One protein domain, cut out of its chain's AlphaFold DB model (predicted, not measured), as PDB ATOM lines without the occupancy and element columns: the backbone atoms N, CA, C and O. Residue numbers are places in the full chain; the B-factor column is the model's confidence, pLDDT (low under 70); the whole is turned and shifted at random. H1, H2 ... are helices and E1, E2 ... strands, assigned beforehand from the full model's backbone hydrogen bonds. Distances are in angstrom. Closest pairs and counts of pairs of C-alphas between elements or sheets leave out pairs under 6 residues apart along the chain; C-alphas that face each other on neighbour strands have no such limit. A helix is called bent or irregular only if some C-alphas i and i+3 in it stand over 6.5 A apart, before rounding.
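Overview. This is residues 33 to 217 of the 348 residues of an uncharacterized protein of Faecalibacterium sp. An122 (UniProt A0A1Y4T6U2). The long bent hairpin of E5 and E6, with E7 and E8 beside E6, makes a strongly twisted sheet in the middle, between two further sheets of four strands, E1 to E4 and E9 to E12, each partly face to face with it. H1 lies far from the sheets, near one end of the longest axis. The printed part has 185 residues, with E1 to E10, then H1, then E11 and E12 along the chain. Neighbour strands are antiparallel and the class is mostly strand, although 82 residues, under half, are in named elements. The whole is compact, with a radius of gyration of the C-alphas of 17.2 A and spans of 52 by 45 by 31 A.

Along the chain. E5, residues 91 to 101, spans 27.9 A and bends by 51 degrees at residue 96. E6, residues 104 to 115, spans 35.1 A from C-alpha 104 at (-19.460, 127.777, 42.084). E7 is residues 120 to 124, and E8 is residues 127 to 131. E1, residues 38 to 40, begins at C-alpha 38 (-9.264, 138.009, 53.547). E2 is residues 46 to 50, E3 residues 64 to 69, 16.6 A, and E4 residues 80 to 83. E9, residues 161 to 167, spans 19.5 A, and E10, residues 173 to 178, 17.2 A. H1 is residues 184 to 190, E11 residues 204 to 209, 15.0 A, and E12 residues 212 to 216, ending at C-alpha 216 (-10.709, 136.651, 29.915).

Arrangement. In the branched sheet, E5 lies on one side of E6, E7 and E8 on the other; N 99 and O 106 are 2.9 A apart, N 113 and O 123 2.8 A, N 129 and O 107 2.9 A. E7 runs on into E8 at 51 degrees. E1 E2 E3 E4 is a meander, each strand the antiparallel neighbour of the one before, as is E5 E6 E7. In the first, N 38 and O 48 are 2.8 A apart, N 66 and O 49 3.2 A, N 65 and O 82 2.7 A. The order E9 E10 E11 E12 has N 164 and O 176 at 2.8 A, N 175 and O 204 at 2.8 A, N 207 and O 214 at 2.9 A. The sheets form a stack of sheets, face to face in turn: the closest C-alphas of E2 and E5 are Gly 50 and Leu 95, 5.3 A, and of E5 and E9 Asn 96 and Gln 164, 6.1 A. H1 is on no sheet; its O i to N i+4 pairs are within hydrogen-bond range.

Size, cuts and confidence. The C-alphas farthest apart, of Glu 136 and Gly 193, are 53.5 A apart. The printed part has no cut. The links E2 to E3, E8 to E9 and H1 to E11 are long. The mean pLDDT of the printed part is 74.8; residues 33 to 79 and 81 to 94 are under 70.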
ATOM      1  N   GLY A  33       3.270 134.236  61.824       37.28
ATOM      2  CA  GLY A  33       1.848 134.475  62.113       37.28
ATOM      3  C   GLY A  33       0.963 134.389  60.869       37.28
ATOM      4  O   GLY A  33       1.449 134.093  59.781       37.28
ATOM      5  N   ILE A  34      -0.346 134.633  61.028       42.03
ATOM      6  CA  ILE A  34      -1.339 134.653  59.935       42.03
ATOM      7  C   ILE A  34      -0.934 135.709  58.896       42.03
ATOM      8  O   ILE A  34      -0.886 136.899  59.209       42.03
ATOM      9  N   LEU A  35      -0.639 135.281  57.666       45.75
ATOM     10  CA  LEU A  35       0.046 136.123  56.674       45.75
ATOM     11  C   LEU A  35      -0.900 136.899  55.749       45.75
ATOM     12  O   LEU A  35      -0.524 137.958  55.250       45.75
ATOM     13  N   LYS A  36      -2.125 136.410  55.506       51.16
ATOM     14  CA  LYS A  36      -3.032 136.985  54.490       51.16
ATOM     15  C   LYS A  36      -4.516 136.881  54.888       51.16
ATOM     16  O   LYS A  36      -5.222 136.027  54.355       51.16
ATOM     17  N   PRO A  37      -5.026 137.711  55.820       47.03
ATOM     18  CA  PRO A  37      -6.450 137.721  56.139       47.03
ATOM     19  C   PRO A  37      -7.268 138.300  54.976       47.03
ATOM     20  O   PRO A  37      -7.038 139.428  54.532       47.03
ATOM     21  N   GLN A  38      -8.267 137.553  54.512       46.00
ATOM     22  CA  GLN A  38      -9.264 138.009  53.547       46.00
ATOM     23  C   GLN A  38     -10.677 137.937  54.113       46.00
ATOM     24  O   GLN A  38     -10.995 137.082  54.937       46.00
ATOM     25  N   ARG A  39     -11.535 138.849  53.644       42.84
ATOM     26  CA  ARG A  39     -12.955 138.874  53.988       42.84
ATOM     27  C   ARG A  39     -13.772 138.312  52.832       42.84
ATOM     28  O   ARG A  39     -13.718 138.869  51.740       42.84
ATOM     29  N   ALA A  40     -14.542 137.260  53.083       41.00
ATOM     30  CA  ALA A  40     -15.463 136.679  52.108       41.00
ATOM     31  C   ALA A  40     -16.915 136.789  52.608       41.00
ATOM     32  O   ALA A  40     -17.156 136.671  53.810       41.00
ATOM     33  N   CYS A  41     -17.855 136.968  51.668       32.59
ATOM     34  CA  CYS A  41     -19.322 136.991  51.817       32.59
ATOM     35  C   CYS A  41     -20.006 138.363  52.079       32.59
ATOM     36  O   CYS A  41     -19.525 139.208  52.836       32.59
ATOM     37  N   HIS A  42     -21.158 138.568  51.415       35.03
ATOM     38  CA  HIS A  42     -21.952 139.810  51.392       35.03
ATOM     39  C   HIS A  42     -22.912 139.976  52.585       35.03
ATOM     40  O   HIS A  42     -23.282 141.107  52.896       35.03
ATOM     41  N   HIS A  43     -23.291 138.892  53.273       26.95
ATOM     42  CA  HIS A  43     -24.310 138.933  54.337       26.95
ATOM     43  C   HIS A  43     -23.772 138.691  55.752       26.95
ATOM     44  O   HIS A  43     -24.416 139.075  56.728       26.95
ATOM     45  N   ARG A  44     -22.573 138.111  55.888       32.78
ATOM     46  CA  ARG A  44     -21.845 137.997  57.157       32.78
ATOM     47  C   ARG A  44     -20.368 138.230  56.902       32.78
ATOM     48  O   ARG A  44     -19.789 137.682  55.974       32.78
ATOM     49  N   HIS A  45     -19.750 139.043  57.742       34.62
ATOM     50  CA  HIS A  45     -18.312 139.227  57.723       34.62
ATOM     51  C   HIS A  45     -17.644 137.928  58.204       34.62
ATOM     52  O   HIS A  45     -17.954 137.451  59.290       34.62
ATOM     53  N   ARG A  46     -16.756 137.330  57.404       45.62
ATOM     54  CA  ARG A  46     -15.918 136.179  57.796       45.62
ATOM     55  C   ARG A  46     -14.460 136.485  57.468       45.62
ATOM     56  O   ARG A  46     -14.214 137.168  56.476       45.62
ATOM     57  N   VAL A  47     -13.521 136.045  58.307       40.47
ATOM     58  CA  VAL A  47     -12.074 136.198  58.070       40.47
ATOM     59  C   VAL A  47     -11.512 134.832  57.743       40.47
ATOM     60  O   VAL A  47     -11.731 133.880  58.485       40.47
ATOM     61  N   ILE A  48     -10.789 134.754  56.635       47.41
ATOM     62  CA  ILE A  48     -10.087 133.548  56.218       47.41
ATOM     63  C   ILE A  48      -8.607 133.892  56.116       47.41
ATOM     64  O   ILE A  48      -8.262 134.925  55.544       47.41
ATOM     65  N   GLY A  49      -7.736 133.070  56.695       43.72
ATOM     66  CA  GLY A  49      -6.297 133.318  56.701       43.72
ATOM     67  C   GLY A  49      -5.485 132.027  56.682       43.72
ATOM     68  O   GLY A  49      -5.900 131.017  57.246       43.72
ATOM     69  N   GLY A  50      -4.324 132.080  56.024       38.50
ATOM     70  CA  GLY A  50      -3.288 131.047  56.106       38.50
ATOM     71  C   GLY A  50      -2.333 131.330  57.265       38.50
ATOM     72  O   GLY A  50      -1.965 132.489  57.492       38.50
ATOM     73  N   GLY A  51      -1.964 130.293  58.018       39.41
ATOM     74  CA  GLY A  51      -1.053 130.395  59.159       39.41
ATOM     75  C   GLY A  51       0.375 129.953  58.831       39.41
ATOM     76  O   GLY A  51       0.584 128.969  58.129       39.41
ATOM     77  N   GLN A  52       1.367 130.640  59.405       38.72
ATOM     78  CA  GLN A  52       2.707 130.093  59.631       38.72
ATOM     79  C   GLN A  52       3.069 130.243  61.120       38.72
ATOM     80  O   GLN A  52       2.796 131.276  61.714       38.72
ATOM     81  N   HIS A  53       3.653 129.198  61.711       34.66
ATOM     82  CA  HIS A  53       4.220 129.053  63.069       34.66
ATOM     83  C   HIS A  53       4.139 130.232  64.084       34.66
ATOM     84  O   HIS A  53       5.086 131.002  64.214       34.66
ATOM     85  N   GLY A  54       3.109 130.283  64.936       27.17
ATOM     86  CA  GLY A  54       3.063 131.201  66.091       27.17
ATOM     87  C   GLY A  54       3.609 130.594  67.392       27.17
ATOM     88  O   GLY A  54       3.286 129.459  67.730       27.17
ATOM     89  N   LEU A  55       4.402 131.358  68.155       25.62
ATOM     90  CA  LEU A  55       4.675 131.098  69.578       25.62
ATOM     91  C   LEU A  55       3.602 131.823  70.406       25.62
ATOM     92  O   LEU A  55       3.742 132.994  70.752       25.62
ATOM     93  N   GLY A  56       2.495 131.134  70.674       24.97
ATOM     94  CA  GLY A  56       1.361 131.612  71.467       24.97
ATOM     95  C   GLY A  56       0.459 130.447  71.882       24.97
ATOM     96  O   GLY A  56       0.738 129.306  71.531       24.97
ATOM     97  N   LEU A  57      -0.620 130.728  72.623       24.53
ATOM     98  CA  LEU A  57      -1.549 129.750  73.233       24.53
ATOM     99  C   LEU A  57      -2.211 128.737  72.263       24.53
ATOM    100  O   LEU A  57      -2.891 127.829  72.725       24.53
ATOM    101  N   PHE A  58      -1.974 128.847  70.953       28.75
ATOM    102  CA  PHE A  58      -2.376 127.881  69.932       28.75
ATOM    103  C   PHE A  58      -1.183 127.576  69.008       28.75
ATOM    104  O   PHE A  58      -0.682 128.466  68.321       28.75
ATOM    105  N   GLN A  59      -0.713 126.322  69.004       30.09
ATOM    106  CA  GLN A  59       0.241 125.815  68.013       30.09
ATOM    107  C   GLN A  59      -0.530 125.428  66.747       30.09
ATOM    108  O   GLN A  59      -1.415 124.578  66.804       30.09
ATOM    109  N   PHE A  60      -0.198 126.047  65.615       42.81
ATOM    110  CA  PHE A  60      -0.808 125.733  64.324       42.81
ATOM    111  C   PHE A  60       0.182 124.942  63.456       42.81
ATOM    112  O   PHE A  60       1.305 125.423  63.262       42.81
ATOM    113  N   PRO A  61      -0.200 123.758  62.943       41.56
ATOM    114  CA  PRO A  61       0.597 123.013  61.973       41.56
ATOM    115  C   PRO A  61       0.881 123.841  60.709       41.56
ATOM    116  O   PRO A  61       0.068 124.668  60.292       41.56
ATOM    117  N   LEU A  62       2.049 123.622  60.099       53.09
ATOM    118  CA  LEU A  62       2.417 124.204  58.803       53.09
ATOM    119  C   LEU A  62       1.435 123.727  57.713       53.09
ATOM    120  O   LEU A  62       0.945 122.606  57.780       53.09
ATOM    121  N   GLY A  63       1.126 124.585  56.732       53.62
ATOM    122  CA  GLY A  63       0.306 124.199  55.570       53.62
ATOM    123  C   GLY A  63      -1.215 124.279  55.745       53.62
ATOM    124  O   GLY A  63      -1.947 123.910  54.829       53.62
ATOM    125  N   GLN A  64      -1.704 124.798  56.876       61.91
ATOM    126  CA  GLN A  64      -3.136 124.859  57.181       61.91
ATOM    127  C   GLN A  64      -3.776 126.242  56.952       61.91
ATOM    128  O   GLN A  64      -3.204 127.299  57.239       61.91
ATOM    129  N   ILE A  65      -5.016 126.211  56.466       62.88
ATOM    130  CA  ILE A  65      -5.924 127.330  56.213       62.88
ATOM    131  C   ILE A  65      -7.117 127.216  57.165       62.88
ATOM    132  O   ILE A  65      -7.752 126.166  57.269       62.88
ATOM    133  N   PHE A  66      -7.449 128.324  57.827       63.44
ATOM    134  CA  PHE A  66      -8.544 128.387  58.794       63.44
ATOM    135  C   PHE A  66      -9.751 129.118  58.209       63.44
ATOM    136  O   PHE A  66      -9.643 130.268  57.774       63.44
ATOM    137  N   LEU A  67     -10.909 128.464  58.255       61.31
ATOM    138  CA  LEU A  67     -12.205 128.989  57.832       61.31
ATOM    139  C   LEU A  67     -13.067 129.246  59.069       61.31
ATOM    140  O   LEU A  67     -13.571 128.304  59.674       61.31
ATOM    141  N   GLY A  68     -13.240 130.513  59.462       55.31
ATOM    142  CA  GLY A  68     -13.979 130.868  60.678       55.31
ATOM    143  C   GLY A  68     -14.875 132.108  60.548       55.31
ATOM    144  O   GLY A  68     -14.677 132.952  59.665       55.31
ATOM    145  N   PRO A  69     -15.895 132.246  61.415       48.69
ATOM    146  CA  PRO A  69     -16.690 133.467  61.505       48.69
ATOM    147  C   PRO A  69     -15.842 134.648  62.010       48.69
ATOM    148  O   PRO A  69     -14.906 134.475  62.787       48.69
ATOM    149  N   HIS A  70     -16.176 135.873  61.589       43.72
ATOM    150  CA  HIS A  70     -15.544 137.085  62.117       43.72
ATOM    151  C   HIS A  70     -16.059 137.354  63.538       43.72
ATOM    152  O   HIS A  70     -17.132 137.933  63.708       43.72
ATOM    153  N   ALA A  71     -15.291 136.979  64.558       37.53
ATOM    154  CA  ALA A  71     -15.457 137.520  65.901       37.53
ATOM    155  C   ALA A  71     -14.532 138.735  66.065       37.53
ATOM    156  O   ALA A  71     -13.400 138.741  65.587       37.53
ATOM    157  N   VAL A  72     -15.016 139.798  66.707       32.28
ATOM    158  CA  VAL A  72     -14.133 140.846  67.233       32.28
ATOM    159  C   VAL A  72     -13.403 140.209  68.422       32.28
ATOM    160  O   VAL A  72     -14.014 140.015  69.467       32.28
ATOM    161  N   GLY A  73     -12.144 139.809  68.231       36.94
ATOM    162  CA  GLY A  73     -11.365 139.016  69.194       36.94
ATOM    163  C   GLY A  73     -11.020 137.610  68.682       36.94
ATOM    164  O   GLY A  73     -11.621 137.124  67.726       36.94
ATOM    165  N   LEU A  74     -10.018 136.967  69.299       35.78
ATOM    166  CA  LEU A  74      -9.660 135.570  69.015       35.78
ATOM    167  C   LEU A  74     -10.897 134.686  69.263       35.78
ATOM    168  O   LEU A  74     -11.430 134.727  70.373       35.78
ATOM    169  N   PRO A  75     -11.391 133.930  68.268       39.19
ATOM    170  CA  PRO A  75     -12.580 133.111  68.455       39.19
ATOM    171  C   PRO A  75     -12.324 132.009  69.494       39.19
ATOM    172  O   PRO A  75     -11.266 131.384  69.496       39.19
ATOM    173  N   GLU A  76     -13.313 131.752  70.359       39.50
ATOM    174  CA  GLU A  76     -13.274 130.682  71.376       39.50
ATOM    175  C   GLU A  76     -13.270 129.270  70.757       39.50
ATOM    176  O   GLU A  76     -12.906 128.298  71.418       39.50
ATOM    177  N   HIS A  77     -13.623 129.157  69.472       45.16
ATOM    178  CA  HIS A  77     -13.609 127.912  68.711       45.16
ATOM    179  C   HIS A  77     -12.855 128.105  67.390       45.16
ATOM    180  O   HIS A  77     -13.218 129.000  66.616       45.16
ATOM    181  N   PRO A  78     -11.825 127.289  67.091       50.69
ATOM    182  CA  PRO A  78     -11.249 127.277  65.757       50.69
ATOM    183  C   PRO A  78     -12.345 126.809  64.796       50.69
ATOM    184  O   PRO A  78     -13.044 125.834  65.066       50.69
ATOM    185  N   GLY A  79     -12.547 127.539  63.702       61.44
ATOM    186  CA  GLY A  79     -13.408 127.068  62.620       61.44
ATOM    187  C   GLY A  79     -12.814 125.835  61.922       61.44
ATOM    188  O   GLY A  79     -11.922 125.174  62.455       61.44
ATOM    189  N   GLN A  80     -13.281 125.502  60.719       70.44
ATOM    190  CA  GLN A  80     -12.724 124.353  59.999       70.44
ATOM    191  C   GLN A  80     -11.280 124.628  59.567       70.44
ATOM    192  O   GLN A  80     -10.940 125.729  59.126       70.44
ATOM    193  N   VAL A  81     -10.453 123.593  59.670       65.00
ATOM    194  CA  VAL A  81      -9.082 123.565  59.174       65.00
ATOM    195  C   VAL A  81      -9.043 122.730  57.901       65.00
ATOM    196  O   VAL A  81      -9.512 121.595  57.894       65.00
ATOM    197  N   VAL A  82      -8.484 123.299  56.841       66.81
ATOM    198  CA  VAL A  82      -8.205 122.624  55.563       66.81
ATOM    199  C   VAL A  82      -6.758 122.907  55.187       66.81
ATOM    200  O   VAL A  82      -6.199 123.895  55.657       66.81
ATOM    201  N   GLY A  83      -6.106 122.074  54.391       67.12
ATOM    202  CA  GLY A  83      -4.676 122.276  54.166       67.12
ATOM    203  C   GLY A  83      -4.046 121.291  53.206       67.12
ATOM    204  O   GLY A  83      -4.702 120.379  52.714       67.12
ATOM    205  N   VAL A  84      -2.766 121.527  52.950       67.31
ATOM    206  CA  VAL A  84      -1.864 120.545  52.334       67.31
ATOM    207  C   VAL A  84      -1.380 119.564  53.403       67.31
ATOM    208  O   VAL A  84      -1.483 119.870  54.596       67.31
ATOM    209  N   ASP A  85      -0.882 118.401  52.987       65.94
ATOM    210  CA  ASP A  85      -0.449 117.317  53.865       65.94
ATOM    211  C   ASP A  85       0.519 117.840  54.948       65.94
ATOM    212  O   ASP A  85       1.644 118.255  54.641       65.94
ATOM    213  N   PRO A  86       0.097 117.849  56.229       55.66
ATOM    214  CA  PRO A  86       0.900 118.381  57.321       55.66
ATOM    215  C   PRO A  86       2.086 117.474  57.676       55.66
ATOM    216  O   PRO A  86       2.972 117.908  58.417       55.66
ATOM    217  N   GLU A  87       2.108 116.227  57.191       53.03
ATOM    218  CA  GLU A  87       3.205 115.283  57.409       53.03
ATOM    219  C   GLU A  87       4.373 115.509  56.440       53.03
ATOM    220  O   GLU A  87       5.473 115.019  56.699       53.03
ATOM    221  N   LEU A  88       4.184 116.302  55.375       54.72
ATOM    222  CA  LEU A  88       5.244 116.679  54.442       54.72
ATOM    223  C   LEU A  88       6.009 117.917  54.955       54.72
ATOM    224  O   LEU A  88       5.493 119.041  54.921       54.72
ATOM    225  N   PRO A  89       7.268 117.770  55.418       47.62
ATOM    226  CA  PRO A  89       8.018 118.884  55.983       47.62
ATOM    227  C   PRO A  89       8.213 120.000  54.954       47.62
ATOM    228  O   PRO A  89       8.701 119.771  53.851       47.62
ATOM    229  N   GLY A  90       7.857 121.229  55.335       49.81
ATOM    230  CA  GLY A  90       8.059 122.407  54.490       49.81
ATOM    231  C   GLY A  90       6.959 122.673  53.464       49.81
ATOM    232  O   GLY A  90       7.088 123.639  52.711       49.81
ATOM    233  N   HIS A  91       5.881 121.884  53.453       60.59
ATOM    234  CA  HIS A  91       4.682 122.192  52.681       60.59
ATOM    235  C   HIS A  91       3.866 123.305  53.357       60.59
ATOM    236  O   HIS A  91       3.638 123.326  54.568       60.59
ATOM    237  N   LEU A  92       3.476 124.294  52.561       64.12
ATOM    238  CA  LEU A  92       2.811 125.524  52.966       64.12
ATOM    239  C   LEU A  92       1.731 125.864  51.936       64.12
ATOM    240  O   LEU A  92       1.875 125.558  50.756       64.12
ATOM    241  N   ALA A  93       0.668 126.538  52.364       62.81
ATOM    242  CA  ALA A  93      -0.351 127.055  51.463       62.81
ATOM    243  C   ALA A  93      -0.698 128.493  51.852       62.81
ATOM    244  O   ALA A  93      -1.238 128.752  52.930       62.81
ATOM    245  N   ASP A  94      -0.402 129.435  50.962       63.69
ATOM    246  CA  ASP A  94      -0.847 130.814  51.121       63.69
ATOM    247  C   ASP A  94      -2.275 130.935  50.598       63.69
ATOM    248  O   ASP A  94      -2.516 130.764  49.406       63.69
ATOM    249  N   LEU A  95      -3.236 131.260  51.462       70.19
ATOM    250  CA  LEU A  95      -4.596 131.504  50.999       70.19
ATOM    251  C   LEU A  95      -4.689 132.837  50.243       70.19
ATOM    252  O   LEU A  95      -4.343 133.900  50.766       70.19
ATOM    253  N   ASN A  96      -5.268 132.776  49.048       71.25
ATOM    254  CA  ASN A  96      -5.536 133.921  48.185       71.25
ATOM    255  C   ASN A  96      -7.023 134.273  48.075       71.25
ATOM    256  O   ASN A  96      -7.340 135.366  47.607       71.25
ATOM    257  N   GLY A  97      -7.921 133.391  48.521       79.94
ATOM    258  CA  GLY A  97      -9.330 133.705  48.760       79.94
ATOM    259  C   GLY A  97     -10.262 132.504  48.608       79.94
ATOM    260  O   GLY A  97      -9.933 131.538  47.934       79.94
ATOM    261  N   LEU A  98     -11.449 132.589  49.209       85.31
ATOM    262  CA  LEU A  98     -12.600 131.746  48.874       85.31
ATOM    263  C   LEU A  98     -13.617 132.633  48.158       85.31
ATOM    264  O   LEU A  98     -14.095 133.619  48.725       85.31
ATOM    265  N   ILE A  99     -13.903 132.315  46.902       88.44
ATOM    266  CA  ILE A  99     -14.715 133.153  46.021       88.44
ATOM    267  C   ILE A  99     -15.859 132.355  45.421       88.44
ATOM    268  O   ILE A  99     -15.713 131.171  45.154       88.44
ATOM    269  N   VAL A 100     -16.983 133.022  45.174       89.31
ATOM    270  CA  VAL A 100     -18.091 132.453  44.400       89.31
ATOM    271  C   VAL A 100     -18.105 133.108  43.021       89.31
ATOM    272  O   VAL A 100     -18.080 134.345  42.920       89.31
ATOM    273  N   ILE A 101     -18.089 132.283  41.975       91.69
ATOM    274  CA  ILE A 101     -18.123 132.672  40.559       91.69
ATOM    275  C   ILE A 101     -19.199 131.830  39.878       91.69
ATOM    276  O   ILE A 101     -19.137 130.608  39.942       91.69
ATOM    277  N   ASP A 102     -20.188 132.477  39.260       92.25
ATOM    278  CA  ASP A 102     -21.304 131.826  38.553       92.25
ATOM    279  C   ASP A 102     -21.952 130.666  39.348       92.25
ATOM    280  O   ASP A 102     -22.304 129.622  38.807       92.25
ATOM    281  N   GLY A 103     -22.086 130.851  40.668       90.38
ATOM    282  CA  GLY A 103     -22.669 129.871  41.594       90.38
ATOM    283  C   GLY A 103     -21.704 128.805  42.126       90.38
ATOM    284  O   GLY A 103     -22.050 128.116  43.080       90.38
ATOM    285  N   GLN A 104     -20.488 128.692  41.586       94.44
ATOM    286  CA  GLN A 104     -19.460 127.777  42.084       94.44
ATOM    287  C   GLN A 104     -18.567 128.458  43.125       94.44
ATOM    288  O   GLN A 104     -18.002 129.521  42.863       94.44
ATOM    289  N   ALA A 105     -18.364 127.813  44.278       92.44
ATOM    290  CA  ALA A 105     -17.322 128.206  45.222       92.44
ATOM    291  C   ALA A 105     -15.949 127.665  44.777       92.44
ATOM    292  O   ALA A 105     -15.805 126.495  44.418       92.44
ATOM    293  N   VAL A 106     -14.937 128.525  44.795       92.69
ATOM    294  CA  VAL A 106     -13.566 128.230  44.374       92.69
ATOM    295  C   VAL A 106     -12.605 128.734  45.442       92.69
ATOM    296  O   VAL A 106     -12.654 129.902  45.838       92.69
ATOM    297  N   LEU A 107     -11.717 127.857  45.895       91.75
ATOM    298  CA  LEU A 107     -10.594 128.215  46.748       91.75
ATOM    299  C   LEU A 107      -9.400 128.594  45.867       91.75
ATOM    300  O   LEU A 107      -8.973 127.791  45.047       91.75
ATOM    301  N   LEU A 108      -8.860 129.798  46.039       90.69
ATOM    302  CA  LEU A 108      -7.610 130.264  45.435       90.69
ATOM    303  C   LEU A 108      -6.502 130.235  46.483       90.69
ATOM    304  O   LEU A 108      -6.664 130.802  47.568       90.69
ATOM    305  N   TYR A 109      -5.364 129.630  46.157       88.25
ATOM    306  CA  TYR A 109      -4.238 129.501  47.082       88.25
ATOM    307  C   TYR A 109      -2.915 129.291  46.342       88.25
ATOM    308  O   TYR A 109      -2.893 128.997  45.147       88.25
ATOM    309  N   CYS A 110      -1.799 129.456  47.047       88.31
ATOM    310  CA  CYS A 110      -0.472 129.163  46.526       88.31
ATOM    311  C   CYS A 110       0.222 128.084  47.361       88.31
ATOM    312  O   CYS A 110       0.756 128.408  48.429       88.31
ATOM    313  N   PRO A 111       0.235 126.825  46.891       86.56
ATOM    314  CA  PRO A 111       1.085 125.791  47.460       86.56
ATOM    315  C   PRO A 111       2.561 126.178  47.363       86.56
ATOM    316  O   PRO A 111       3.013 126.732  46.355       86.56
ATOM    317  N   GLN A 112       3.312 125.866  48.410       82.62
ATOM    318  CA  GLN A 112       4.752 126.045  48.493       82.62
ATOM    319  C   GLN A 112       5.376 124.819  49.155       82.62
ATOM    320  O   GLN A 112       4.833 124.299  50.123       82.62
ATOM    321  N   ALA A 113       6.544 124.408  48.676       81.62
ATOM    322  CA  ALA A 113       7.420 123.466  49.360       81.62
ATOM    323  C   ALA A 113       8.747 124.168  49.659       81.62
ATOM    324  O   ALA A 113       9.319 124.811  48.775       81.62
ATOM    325  N   ARG A 114       9.246 124.063  50.892       76.44
ATOM    326  CA  ARG A 114      10.493 124.699  51.340       76.44
ATOM    327  C   ARG A 114      11.405 123.709  52.048       76.44
ATOM    328  O   ARG A 114      10.952 122.898  52.847       76.44
ATOM    329  N   ASN A 115      12.706 123.842  51.828       76.12
ATOM    330  CA  ASN A 115      13.697 123.264  52.721       76.12
ATOM    331  C   ASN A 115      13.873 124.212  53.915       76.12
ATOM    332  O   ASN A 115      14.399 125.312  53.765       76.12
ATOM    333  N   ASN A 116      13.405 123.794  55.091       75.19
ATOM    334  CA  ASN A 116      13.457 124.616  56.301       75.19
ATOM    335  C   ASN A 116      14.873 124.763  56.879       75.19
ATOM    336  O   ASN A 116      15.122 125.747  57.571       75.19
ATOM    337  N   ASP A 117      15.783 123.826  56.599       73.81
ATOM    338  CA  ASP A 117      17.152 123.867  57.126       73.81
ATOM    339  C   ASP A 117      17.990 124.921  56.396       73.81
ATOM    340  O   ASP A 117      18.794 125.624  57.007       73.81
ATOM    341  N   THR A 118      17.785 125.048  55.083       78.50
ATOM    342  CA  THR A 118      18.516 125.991  54.218       78.50
ATOM    343  C   THR A 118      17.717 127.249  53.876       78.50
ATOM    344  O   THR A 118      18.202 128.096  53.132       78.50
ATOM    345  N   ASP A 119      16.485 127.352  54.380       73.75
ATOM    346  CA  ASP A 119      15.492 128.380  54.044       73.75
ATOM    347  C   ASP A 119      15.299 128.583  52.528       73.75
ATOM    348  O   ASP A 119      15.125 129.694  52.026       73.75
ATOM    349  N   THR A 120      15.335 127.485  51.770       73.19
ATOM    350  CA  THR A 120      15.269 127.508  50.301       73.19
ATOM    351  C   THR A 120      13.877 127.121  49.813       73.19
ATOM    352  O   THR A 120      13.304 126.126  50.261       73.19
ATOM    353  N   CYS A 121      13.324 127.887  48.872       78.19
ATOM    354  CA  CYS A 121      12.089 127.521  48.186       78.19
ATOM    355  C   CYS A 121      12.363 126.377  47.199       78.19
ATOM    356  O   CYS A 121      13.205 126.517  46.323       78.19
ATOM    357  N   LEU A 122      11.655 125.254  47.335       81.94
ATOM    358  CA  LEU A 122      11.751 124.107  46.423       81.94
ATOM    359  C   LEU A 122      10.702 124.189  45.314       81.94
ATOM    360  O   LEU A 122      10.959 123.841  44.168       81.94
ATOM    361  N   SER A 123       9.497 124.641  45.658       85.00
ATOM    362  CA  SER A 123       8.448 124.935  44.686       85.00
ATOM    363  C   SER A 123       7.465 125.946  45.258       85.00
ATOM    364  O   SER A 123       7.279 126.036  46.468       85.00
ATOM    365  N   SER A 124       6.849 126.731  44.382       86.69
ATOM    366  CA  SER A 124       5.847 127.727  44.750       86.69
ATOM    367  C   SER A 124       5.037 128.075  43.515       86.69
ATOM    368  O   SER A 124       5.632 128.488  42.525       86.69
ATOM    369  N   TYR A 125       3.721 127.872  43.521       89.94
ATOM    370  CA  TYR A 125       2.844 128.145  42.374       89.94
ATOM    371  C   TYR A 125       1.450 128.570  42.836       89.94
ATOM    372  O   TYR A 125       1.117 128.412  44.002       89.94
ATOM    373  N   SER A 126       0.639 129.126  41.936       93.25
ATOM    374  CA  SER A 126      -0.762 129.455  42.223       93.25
ATOM    375  C   SER A 126      -1.704 128.402  41.665       93.25
ATOM    376  O   SER A 126      -1.597 128.005  40.504       93.25
ATOM    377  N   ALA A 127      -2.652 127.996  42.498       94.56
ATOM    378  CA  ALA A 127      -3.654 127.003  42.178       94.56
ATOM    379  C   ALA A 127      -5.049 127.470  42.597       94.56
ATOM    380  O   ALA A 127      -5.235 128.401  43.394       94.56
ATOM    381  N   TYR A 128      -6.037 126.779  42.051       95.06
ATOM    382  CA  TYR A 128      -7.404 126.838  42.506       95.06
ATOM    383  C   TYR A 128      -7.970 125.436  42.688       95.06
ATOM    384  O   TYR A 128      -7.535 124.482  42.043       95.06
ATOM    385  N   LYS A 129      -8.972 125.332  43.556       94.50
ATOM    386  CA  LYS A 129      -9.756 124.117  43.748       94.50
ATOM    387  C   LYS A 129     -11.242 124.480  43.759       94.50
ATOM    388  O   LYS A 129     -11.630 125.354  44.542       94.50
ATOM    389  N   PRO A 130     -12.084 123.887  42.894       94.81
ATOM    390  CA  PRO A 130     -13.527 123.970  43.074       94.81
ATOM    391  C   PRO A 130     -13.917 123.232  44.348       94.81
ATOM    392  O   PRO A 130     -13.418 122.142  44.611       94.81
ATOM    393  N   VAL A 131     -14.791 123.836  45.142       93.12
ATOM    394  CA  VAL A 131     -15.176 123.302  46.447       93.12
ATOM    395  C   VAL A 131     -16.673 123.438  46.670       93.12
ATOM    396  O   VAL A 131     -17.321 124.340  46.139       93.12
ATOM    397  N   THR A 132     -17.225 122.565  47.499       92.56
ATOM    398  CA  THR A 132     -18.564 122.731  48.062       92.56
ATOM    399  C   THR A 132     -18.436 123.481  49.379       92.56
ATOM    400  O   THR A 132     -17.827 122.970  50.316       92.56
ATOM    401  N   PHE A 133     -18.997 124.688  49.453       86.25
ATOM    402  CA  PHE A 133     -18.968 125.525  50.652       86.25
ATOM    403  C   PHE A 133     -20.370 125.671  51.237       86.25
ATOM    404  O   PHE A 133     -21.282 126.157  50.568       86.25
ATOM    405  N   ASP A 134     -20.527 125.269  52.491       83.62
ATOM    406  CA  ASP A 134     -21.729 125.512  53.273       83.62
ATOM    407  C   ASP A 134     -21.623 126.895  53.929       83.62
ATOM    408  O   ASP A 134     -20.800 127.130  54.817       83.62
ATOM    409  N   GLU A 135     -22.454 127.836  53.478       75.50
ATOM    410  CA  GLU A 135     -22.454 129.209  53.986       75.50
ATOM    411  C   GLU A 135     -23.005 129.344  55.412       75.50
ATOM    412  O   GLU A 135     -22.666 130.315  56.103       75.50
ATOM    413  N   GLU A 136     -23.843 128.408  55.866       74.75
ATOM    414  CA  GLU A 136     -24.423 128.416  57.206       74.75
ATOM    415  C   GLU A 136     -23.339 128.052  58.220       74.75
ATOM    416  O   GLU A 136     -22.997 128.857  59.100       74.75
ATOM    417  N   THR A 137     -22.708 126.896  58.021       76.31
ATOM    418  CA  THR A 137     -21.636 126.408  58.899       76.31
ATOM    419  C   THR A 137     -20.312 127.135  58.652       76.31
ATOM    420  O   THR A 137     -19.539 127.373  59.580       76.31
ATOM    421  N   GLY A 138     -20.073 127.612  57.429       71.06
ATOM    422  CA  GLY A 138     -18.804 128.203  57.006       71.06
ATOM    423  C   GLY A 138     -17.711 127.182  56.764       71.06
ATOM    424  O   GLY A 138     -16.549 127.483  57.035       71.06
ATOM    425  N   THR A 139     -18.085 125.992  56.310       79.12
ATOM    426  CA  THR A 139     -17.170 124.868  56.128       79.12
ATOM    427  C   THR A 139     -17.195 124.376  54.685       79.12
ATOM    428  O   THR A 139     -18.199 124.492  53.983       79.12
ATOM    429  N   LEU A 140     -16.060 123.873  54.217       85.50
ATOM    430  CA  LEU A 140     -15.953 123.065  53.014       85.50
ATOM    431  C   LEU A 140     -16.451 121.646  53.292       85.50
ATOM    432  O   LEU A 140     -16.291 121.124  54.401       85.50
ATOM    433  N   SER A 141     -16.986 120.997  52.259       89.00
ATOM    434  CA  SER A 141     -17.254 119.559  52.286       89.00
ATOM    435  C   SER A 141     -15.999 118.786  52.723       89.00
ATOM    436  O   SER A 141     -14.899 119.121  52.277       89.00
ATOM    437  N   PRO A 142     -16.124 117.724  53.541       87.25
ATOM    438  CA  PRO A 142     -14.984 116.895  53.936       87.25
ATOM    439  C   PRO A 142     -14.173 116.344  52.755       87.25
ATOM    440  O   PRO A 142     -12.963 116.180  52.876       87.25
ATOM    441  N   ALA A 143     -14.816 116.102  51.607       89.88
ATOM    442  CA  ALA A 143     -14.142 115.650  50.387       89.88
ATOM    443  C   ALA A 143     -13.189 116.706  49.789       89.88
ATOM    444  O   ALA A 143     -12.277 116.366  49.039       89.88
ATOM    445  N   ASP A 144     -13.372 117.980  50.142       89.25
ATOM    446  CA  ASP A 144     -12.607 119.101  49.600       89.25
ATOM    447  C   ASP A 144     -11.476 119.571  50.531       89.25
ATOM    448  O   ASP A 144     -10.677 120.415  50.124       89.25
ATOM    449  N   ALA A 145     -11.379 119.018  51.747       84.25
ATOM    450  CA  ALA A 145     -10.475 119.489  52.802       84.25
ATOM    451  C   ALA A 145      -8.977 119.257  52.523       84.25
ATOM    452  O   ALA A 145      -8.148 120.036  52.997       84.25
ATOM    453  N   ASP A 146      -8.642 118.211  51.762       86.56
ATOM    454  CA  ASP A 146      -7.278 117.913  51.310       86.56
ATOM    455  C   ASP A 146      -6.940 118.756  50.072       86.56
ATOM    456  O   ASP A 146      -7.496 118.544  48.992       86.56
ATOM    457  N   LEU A 147      -6.050 119.735  50.225       86.00
ATOM    458  CA  LEU A 147      -5.697 120.682  49.166       86.00
ATOM    459  C   LEU A 147      -4.636 120.166  48.189       86.00
ATOM    460  O   LEU A 147      -4.397 120.836  47.181       86.00
ATOM    461  N   ASP A 148      -4.028 119.007  48.443       83.19
ATOM    462  CA  ASP A 148      -3.118 118.367  47.490       83.19
ATOM    463  C   ASP A 148      -3.893 117.605  46.405       83.19
ATOM    464  O   ASP A 148      -3.419 117.434  45.279       83.19
ATOM    465  N   GLN A 149      -5.134 117.210  46.700       86.31
ATOM    466  CA  GLN A 149      -6.013 116.532  45.751       86.31
ATOM    467  C   GLN A 149      -6.925 117.496  44.988       86.31
ATOM    468  O   GLN A 149      -7.622 118.335  45.564       86.31
ATOM    469  N   GLY A 150      -6.981 117.315  43.665       87.25
ATOM    470  CA  GLY A 150      -7.896 118.050  42.786       87.25
ATOM    471  C   GLY A 150      -7.532 119.522  42.577       87.25
ATOM    472  O   GLY A 150      -8.379 120.295  42.130       87.25
ATOM    473  N   LEU A 151      -6.297 119.918  42.902       92.12
ATOM    474  CA  LEU A 151      -5.793 121.253  42.603       92.12
ATOM    475  C   LEU A 151      -5.574 121.425  41.099       92.12
ATOM    476  O   LEU A 151      -5.141 120.505  40.402       92.12
ATOM    477  N   ILE A 152      -5.850 122.624  40.601       94.69
ATOM    478  CA  ILE A 152      -5.663 122.999  39.200       94.69
ATOM    479  C   ILE A 152      -4.834 124.279  39.174       94.69
ATOM    480  O   ILE A 152      -5.096 125.205  39.938       94.69
ATOM    481  N   LEU A 153      -3.824 124.356  38.305       95.25
ATOM    482  CA  LEU A 153      -3.035 125.579  38.163       95.25
ATOM    483  C   LEU A 153      -3.929 126.732  37.696       95.25
ATOM    484  O   LEU A 153      -4.686 126.599  36.734       95.25
ATOM    485  N   THR A 154      -3.815 127.882  38.360       96.38
ATOM    486  CA  THR A 154      -4.534 129.099  37.950       96.38
ATOM    487  C   THR A 154      -3.964 129.663  36.649       96.38
ATOM    488  O   THR A 154      -4.674 130.322  35.897       96.38
ATOM    489  N   ASP A 155      -2.691 129.392  36.370       97.50
ATOM    490  CA  ASP A 155      -1.979 129.834  35.177       97.50
ATOM    491  C   ASP A 155      -0.886 128.809  34.835       97.50
ATOM    492  O   ASP A 155      -0.171 128.331  35.719       97.50
ATOM    493  N   GLY A 156      -0.791 128.437  33.559       95.69
ATOM    494  CA  GLY A 156       0.160 127.448  33.053       95.69
ATOM    495  C   GLY A 156       1.525 128.026  32.676       95.69
ATOM    496  O   GLY A 156       2.392 127.277  32.230       95.69
ATOM    497  N   GLY A 157       1.715 129.339  32.808       95.81
ATOM    498  CA  GLY A 157       2.923 130.053  32.420       95.81
ATOM    499  C   GLY A 157       4.038 130.023  33.467       95.81
ATOM    500  O   GLY A 157       4.020 129.266  34.446       95.81
ATOM    501  N   PHE A 158       5.064 130.835  33.219       94.94
ATOM    502  CA  PHE A 158       6.237 130.966  34.082       94.94
ATOM    503  C   PHE A 158       6.002 131.912  35.256       94.94
ATOM    504  O   PHE A 158       6.419 131.597  36.367       94.94
ATOM    505  N   ASP A 159       5.299 133.023  35.035       94.56
ATOM    506  CA  ASP A 159       5.294 134.162  35.955       94.56
ATOM    507  C   ASP A 159       3.873 134.565  36.328       94.56
ATOM    508  O   ASP A 159       3.324 135.549  35.842       94.56
ATOM    509  N   PHE A 160       3.269 133.788  37.218       96.00
ATOM    510  CA  PHE A 160       1.975 134.104  37.804       96.00
ATOM    511  C   PHE A 160       1.970 133.658  39.259       96.00
ATOM    512  O   PHE A 160       2.130 132.466  39.546       96.00
ATOM    513  N   TYR A 161       1.795 134.605  40.178       94.44
ATOM    514  CA  TYR A 161       1.804 134.296  41.597       94.44
ATOM    515  C   TYR A 161       0.895 135.185  42.445       94.44
ATOM    516  O   TYR A 161       0.651 136.353  42.148       94.44
ATOM    517  N   SER A 162       0.427 134.622  43.559       92.00
ATOM    518  CA  SER A 162      -0.367 135.294  44.588       92.00
ATOM    519  C   SER A 162      -1.558 136.100  44.035       92.00
ATOM    520  O   SER A 162      -1.645 137.307  44.291       92.00
ATOM    521  N   PRO A 163      -2.499 135.458  43.313       93.81
ATOM    522  CA  PRO A 163      -3.650 136.144  42.752       93.81
ATOM    523  C   PRO A 163      -4.518 136.788  43.833       93.81
ATOM    524  O   PRO A 163      -4.627 136.302  44.960       93.81
ATOM    525  N   GLN A 164      -5.194 137.865  43.473       90.50
ATOM    526  CA  GLN A 164      -6.211 138.507  44.284       90.50
ATOM    527  C   GLN A 164      -7.386 138.902  43.402       90.50
ATOM    528  O   GLN A 164      -7.198 139.309  42.255       90.50
ATOM    529  N   THR A 165      -8.603 138.784  43.942       91.06
ATOM    530  CA  THR A 165      -9.817 139.120  43.195       91.06
ATOM    531  C   THR A 165     -10.585 140.285  43.793       91.06
ATOM    532  O   THR A 165     -10.569 140.512  45.005       91.06
ATOM    533  N   PHE A 166     -11.293 140.999  42.924       90.12
ATOM    534  CA  PHE A 166     -12.125 142.149  43.250       90.12
ATOM    535  C   PHE A 166     -13.427 142.064  42.463       90.12
ATOM    536  O   PHE A 166     -13.449 141.519  41.364       90.12
ATOM    537  N   VAL A 167     -14.510 142.603  43.013       90.19
ATOM    538  CA  VAL A 167     -15.757 142.786  42.265       90.19
ATOM    539  C   VAL A 167     -15.825 144.246  41.838       90.19
ATOM    540  O   VAL A 167     -15.677 145.129  42.685       90.19
ATOM    541  N   ASP A 168     -15.985 144.506  40.542       92.25
ATOM    542  CA  ASP A 168     -16.126 145.873  40.035       92.25
ATOM    543  C   ASP A 168     -17.566 146.403  40.159       92.25
ATOM    544  O   ASP A 168     -18.490 145.707  40.578       92.25
ATOM    545  N   GLY A 169     -17.775 147.661  39.756       92.44
ATOM    546  CA  GLY A 169     -19.102 148.288  39.746       92.44
ATOM    547  C   GLY A 169     -20.098 147.675  38.751       92.44
ATOM    548  O   GLY A 169     -21.278 148.005  38.817       92.44
ATOM    549  N   LYS A 170     -19.649 146.789  37.851       93.56
ATOM    550  CA  LYS A 170     -20.491 146.023  36.919       93.56
ATOM    551  C   LYS A 170     -20.840 144.630  37.472       93.56
ATOM    552  O   LYS A 170     -21.533 143.872  36.802       93.56
ATOM    553  N   GLY A 171     -20.361 144.277  38.669       91.44
ATOM    554  CA  GLY A 171     -20.556 142.958  39.273       91.44
ATOM    555  C   GLY A 171     -19.641 141.868  38.708       91.44
ATOM    556  O   GLY A 171     -19.799 140.701  39.064       91.44
ATOM    557  N   ARG A 172     -18.669 142.216  37.855       95.12
ATOM    558  CA  ARG A 172     -17.679 141.264  37.337       95.12
ATOM    559  C   ARG A 172     -16.659 140.964  38.424       95.12
ATOM    560  O   ARG A 172     -16.235 141.873  39.136       95.12
ATOM    561  N   ARG A 173     -16.201 139.715  38.513       95.25
ATOM    562  CA  ARG A 173     -15.049 139.367  39.350       95.25
ATOM    563  C   ARG A 173     -13.770 139.479  38.529       95.25
ATOM    564  O   ARG A 173     -13.572 138.699  37.605       95.25
ATOM    565  N   LEU A 174     -12.914 140.432  38.879       96.75
ATOM    566  CA  LEU A 174     -11.598 140.613  38.282       96.75
ATOM    567  C   LEU A 174     -10.529 139.943  39.137       96.75
ATOM    568  O   LEU A 174     -10.631 139.953  40.361       96.75
ATOM    569  N   LEU A 175      -9.494 139.419  38.495       97.19
ATOM    570  CA  LEU A 175      -8.295 138.865  39.099       97.19
ATOM    571  C   LEU A 175      -7.072 139.662  38.644       97.19
ATOM    572  O   LEU A 175      -6.945 139.992  37.467       97.19
ATOM    573  N   PHE A 176      -6.172 139.917  39.588       96.81
ATOM    574  CA  PHE A 176      -4.817 140.408  39.354       96.81
ATOM    575  C   PHE A 176      -3.846 139.477  40.067       96.81
ATOM    576  O   PHE A 176      -4.164 138.981  41.148       96.81
ATOM    577  N   ALA A 177      -2.664 139.266  39.509       96.56
ATOM    578  CA  ALA A 177      -1.599 138.520  40.161       96.56
ATOM    579  C   ALA A 177      -0.266 139.244  40.000       96.56
ATOM    580  O   ALA A 177      -0.092 140.085  39.118       96.56
ATOM    581  N   TRP A 178       0.682 138.912  40.867       95.50
ATOM    582  CA  TRP A 178       2.069 139.308  40.693       95.50
ATOM    583  C   TRP A 178       2.667 138.499  39.538       95.50
ATOM    584  O   TRP A 178       2.633 137.267  39.562       95.50
ATOM    585  N   MET A 179       3.190 139.177  38.516       95.38
ATOM    586  CA  MET A 179       3.799 138.527  37.353       95.38
ATOM    587  C   MET A 179       5.292 138.285  37.606       95.38
ATOM    588  O   MET A 179       6.169 138.895  36.988       95.38
ATOM    589  N   SER A 180       5.579 137.431  38.585       89.19
ATOM    590  CA  SER A 180       6.927 136.955  38.883       89.19
ATOM    591  C   SER A 180       6.863 135.668  39.686       89.19
ATOM    592  O   SER A 180       6.021 135.517  40.576       89.19
ATOM    593  N   ARG A 181       7.792 134.766  39.385       87.00
ATOM    594  CA  ARG A 181       8.216 133.665  40.260       87.00
ATOM    595  C   ARG A 181       9.745 133.559  40.286       87.00
ATOM    596  O   ARG A 181      10.270 132.476  40.518       87.00
ATOM    597  N   MET A 182      10.411 134.679  39.997       85.69
ATOM    598  CA  MET A 182      11.860 134.774  39.864       85.69
ATOM    599  C   MET A 182      12.558 134.419  41.177       85.69
ATOM    600  O   MET A 182      12.116 134.818  42.257       85.69
ATOM    601  N   GLU A 183      13.662 133.691  41.079       85.00
ATOM    602  CA  GLU A 183      14.615 133.559  42.175       85.00
ATOM    603  C   GLU A 183      15.473 134.823  42.309       85.00
ATOM    604  O   GLU A 183      15.586 135.620  41.379       85.00
ATOM    605  N   GLU A 184      16.143 134.997  43.451       84.56
ATOM    606  CA  GLU A 184      16.945 136.195  43.744       84.56
ATOM    607  C   GLU A 184      17.960 136.514  42.632       84.56
ATOM    608  O   GLU A 184      18.085 137.661  42.213       84.56
ATOM    609  N   ALA A 185      18.655 135.504  42.101       87.88
ATOM    610  CA  ALA A 185      19.607 135.704  41.011       87.88
ATOM    611  C   ALA A 185      18.928 136.189  39.718       87.88
ATOM    612  O   ALA A 185      19.470 137.055  39.027       87.88
ATOM    613  N   GLU A 186      17.746 135.659  39.396       88.00
ATOM    614  CA  GLU A 186      16.957 136.084  38.237       88.00
ATOM    615  C   GLU A 186      16.442 137.513  38.422       88.00
ATOM    616  O   GLU A 186      16.535 138.307  37.491       88.00
ATOM    617  N   GLU A 187      15.979 137.871  39.624       87.69
ATOM    618  CA  GLU A 187      15.566 139.239  39.948       87.69
ATOM    619  C   GLU A 187      16.726 140.223  39.787       87.69
ATOM    620  O   GLU A 187      16.548 141.263  39.157       87.69
ATOM    621  N   GLN A 188      17.921 139.894  40.289       87.50
ATOM    622  CA  GLN A 188      19.108 140.742  40.129       87.50
ATOM    623  C   GLN A 188      19.485 140.923  38.654       87.50
ATOM    624  O   GLN A 188      19.813 142.033  38.235       87.50
ATOM    625  N   ALA A 189      19.425 139.850  37.859       86.38
ATOM    626  CA  ALA A 189      19.712 139.913  36.429       86.38
ATOM    627  C   ALA A 189      18.658 140.735  35.671       86.38
ATOM    628  O   ALA A 189      19.012 141.573  34.846       86.38
ATOM    629  N   PHE A 190      17.375 140.530  35.974       83.88
ATOM    630  CA  PHE A 190      16.267 141.223  35.322       83.88
ATOM    631  C   PHE A 190      16.199 142.708  35.712       83.88
ATOM    632  O   PHE A 190      15.866 143.552  34.886       83.88
ATOM    633  N   ALA A 191      16.523 143.041  36.964       85.19
ATOM    634  CA  ALA A 191      16.514 144.407  37.487       85.19
ATOM    635  C   ALA A 191      17.760 145.222  37.110       85.19
ATOM    636  O   ALA A 191      17.838 146.405  37.448       85.19
ATOM    637  N   ALA A 192      18.768 144.610  36.483       85.31
ATOM    638  CA  ALA A 192      20.049 145.251  36.224       85.31
ATOM    639  C   ALA A 192      19.883 146.501  35.338       85.31
ATOM    640  O   ALA A 192      19.689 146.409  34.131       85.31
ATOM    641  N   GLY A 193      19.999 147.683  35.951       81.31
ATOM    642  CA  GLY A 193      19.829 148.971  35.269       81.31
ATOM    643  C   GLY A 193      18.385 149.483  35.200       81.31
ATOM    644  O   GLY A 193      18.169 150.573  34.677       81.31
ATOM    645  N   GLU A 194      17.422 148.759  35.774       83.56
ATOM    646  CA  GLU A 194      16.001 149.111  35.770       83.56
ATOM    647  C   GLU A 194      15.551 149.704  37.123       83.56
ATOM    648  O   GLU A 194      16.009 149.274  38.184       83.56
ATOM    649  N   PRO A 195      14.616 150.675  37.136       82.94
ATOM    650  CA  PRO A 195      14.099 151.267  38.374       82.94
ATOM    651  C   PRO A 195      13.113 150.351  39.118       82.94
ATOM    652  O   PRO A 195      12.773 150.614  40.273       82.94
ATOM    653  N   SER A 196      12.617 149.301  38.459       83.56
ATOM    654  CA  SER A 196      11.661 148.336  39.004       83.56
ATOM    655  C   SER A 196      11.780 146.995  38.288       83.56
ATOM    656  O   SER A 196      11.983 146.964  37.080       83.56
ATOM    657  N   VAL A 197      11.569 145.896  39.011       82.81
ATOM    658  CA  VAL A 197      11.755 144.528  38.491       82.81
ATOM    659  C   VAL A 197      10.433 143.798  38.200       82.81
ATOM    660  O   VAL A 197      10.359 142.946  37.312       82.81
ATOM    661  N   HIS A 198       9.343 144.162  38.880       89.25
ATOM    662  CA  HIS A 198       8.069 143.442  38.796       89.25
ATOM    663  C   HIS A 198       6.933 144.264  38.195       89.25
ATOM    664  O   HIS A 198       6.906 145.488  38.286       89.25
ATOM    665  N   CYS A 199       5.941 143.549  37.671       92.75
ATOM    666  CA  CYS A 199       4.650 144.082  37.266       92.75
ATOM    667  C   CYS A 199       3.509 143.184  37.778       92.75
ATOM    668  O   CYS A 199       3.731 142.104  38.340       92.75
ATOM    669  N   LEU A 200       2.276 143.659  37.612       96.94
ATOM    670  CA  LEU A 200       1.086 142.824  37.731       96.94
ATOM    671  C   LEU A 200       0.757 142.211  36.368       96.94
ATOM    672  O   LEU A 200       1.099 142.778  35.332       96.94
ATOM    673  N   THR A 201       0.045 141.090  36.385       97.75
ATOM    674  CA  THR A 201      -0.661 140.577  35.204       97.75
ATOM    675  C   THR A 201      -1.677 141.594  34.692       97.75
ATOM    676  O   THR A 201      -2.140 142.455  35.455       97.75
ATOM    677  N   MET A 202      -2.133 141.442  33.447       96.75
ATOM    678  CA  MET A 202      -3.373 142.092  33.039       96.75
ATOM    679  C   MET A 202      -4.518 141.706  33.988       96.75
ATOM    680  O   MET A 202      -4.534 140.593  34.538       96.75
ATOM    681  N   PRO A 203      -5.505 142.603  34.180       97.12
ATOM    682  CA  PRO A 203      -6.751 142.220  34.820       97.12
ATOM    683  C   PRO A 203      -7.409 141.079  34.041       97.12
ATOM    684  O   PRO A 203      -7.414 141.087  32.812       97.12
ATOM    685  N   ARG A 204      -8.022 140.133  34.756       98.19
ATOM    686  CA  ARG A 204      -8.769 139.019  34.152       98.19
ATOM    687  C   ARG A 204     -10.165 138.942  34.719       98.19
ATOM    688  O   ARG A 204     -10.319 138.848  35.931       98.19
ATOM    689  N   VAL A 205     -11.180 138.938  33.870       98.44
ATOM    690  CA  VAL A 205     -12.548 138.622  34.278       98.44
ATOM    691  C   VAL A 205     -12.666 137.110  34.446       98.44
ATOM    692  O   VAL A 205     -12.314 136.350  33.542       98.44
ATOM    693  N   LEU A 206     -13.136 136.685  35.618       98.06
ATOM    694  CA  LEU A 206     -13.316 135.282  35.968       98.06
ATOM    695  C   LEU A 206     -14.722 134.795  35.621       98.06
ATOM    696  O   LEU A 206     -15.707 135.460  35.942       98.06
ATOM    697  N   HIS A 207     -14.792 133.594  35.055       97.62
ATOM    698  CA  HIS A 207     -16.032 132.868  34.795       97.62
ATOM    699  C   HIS A 207     -15.891 131.405  35.213       97.62
ATOM    700  O   HIS A 207     -14.794 130.846  35.172       97.62
ATOM    701  N   TRP A 208     -17.000 130.765  35.571       97.06
ATOM    702  CA  TRP A 208     -17.054 129.322  35.788       97.06
ATOM    703  C   TRP A 208     -17.861 128.664  34.674       97.06
ATOM    704  O   TRP A 208     -19.061 128.898  34.532       97.06
ATOM    705  N   ARG A 209     -17.195 127.860  33.841       95.12
ATOM    706  CA  ARG A 209     -17.813 127.181  32.693       95.12
ATOM    707  C   ARG A 209     -17.160 125.825  32.505       95.12
ATOM    708  O   ARG A 209     -15.956 125.693  32.691       95.12
ATOM    709  N   GLU A 210     -17.951 124.821  32.138       93.31
ATOM    710  CA  GLU A 210     -17.442 123.471  31.836       93.31
ATOM    711  C   GLU A 210     -16.577 122.875  32.963       93.31
ATOM    712  O   GLU A 210     -15.553 122.244  32.715       93.31
ATOM    713  N   GLY A 211     -16.958 123.132  34.219       93.62
ATOM    714  CA  GLY A 211     -16.261 122.595  35.390       93.62
ATOM    715  C   GLY A 211     -14.861 123.168  35.636       93.62
ATOM    716  O   GLY A 211     -14.104 122.571  36.398       93.62
ATOM    717  N   ARG A 212     -14.500 124.300  35.015       94.88
ATOM    718  CA  ARG A 212     -13.191 124.941  35.194       94.88
ATOM    719  C   ARG A 212     -13.289 126.462  35.312       94.88
ATOM    720  O   ARG A 212     -14.287 127.076  34.922       94.88
ATOM    721  N   LEU A 213     -12.216 127.069  35.815       97.00
ATOM    722  CA  LEU A 213     -12.057 128.518  35.883       97.00
ATOM    723  C   LEU A 213     -11.608 129.067  34.524       97.00
ATOM    724  O   LEU A 213     -10.523 128.743  34.050       97.00
ATOM    725  N   TRP A 214     -12.424 129.933  33.934       98.25
ATOM    726  CA  TRP A 214     -12.106 130.667  32.712       98.25
ATOM    727  C   TRP A 214     -11.672 132.088  33.057       98.25
ATOM    728  O   TRP A 214     -12.224 132.720  33.961       98.25
ATOM    729  N   GLN A 215     -10.690 132.599  32.321       98.38
ATOM    730  CA  GLN A 215     -10.075 133.903  32.541       98.38
ATOM    731  C   GLN A 215     -10.027 134.678  31.228       98.38
ATOM    732  O   GLN A 215      -9.380 134.231  30.290       98.38
ATOM    733  N   THR A 216     -10.673 135.841  31.150       98.06
ATOM    734  CA  THR A 216     -10.709 136.651  29.915       98.06
ATOM    735  C   THR A 216     -10.214 138.079  30.139       98.06
ATOM    736  O   THR A 216     -10.405 138.618  31.232       98.06
ATOM    737  N   PRO A 217      -9.597 138.731  29.137       98.00
ATOM    738  CA  PRO A 217      -9.313 140.161  29.206       98.00
ATOM    739  C   PRO A 217     -10.617 140.975  29.338       98.00
ATOM    740  O   PRO A 217     -11.588 140.687  28.632       98.00
TER     741      PRO A 217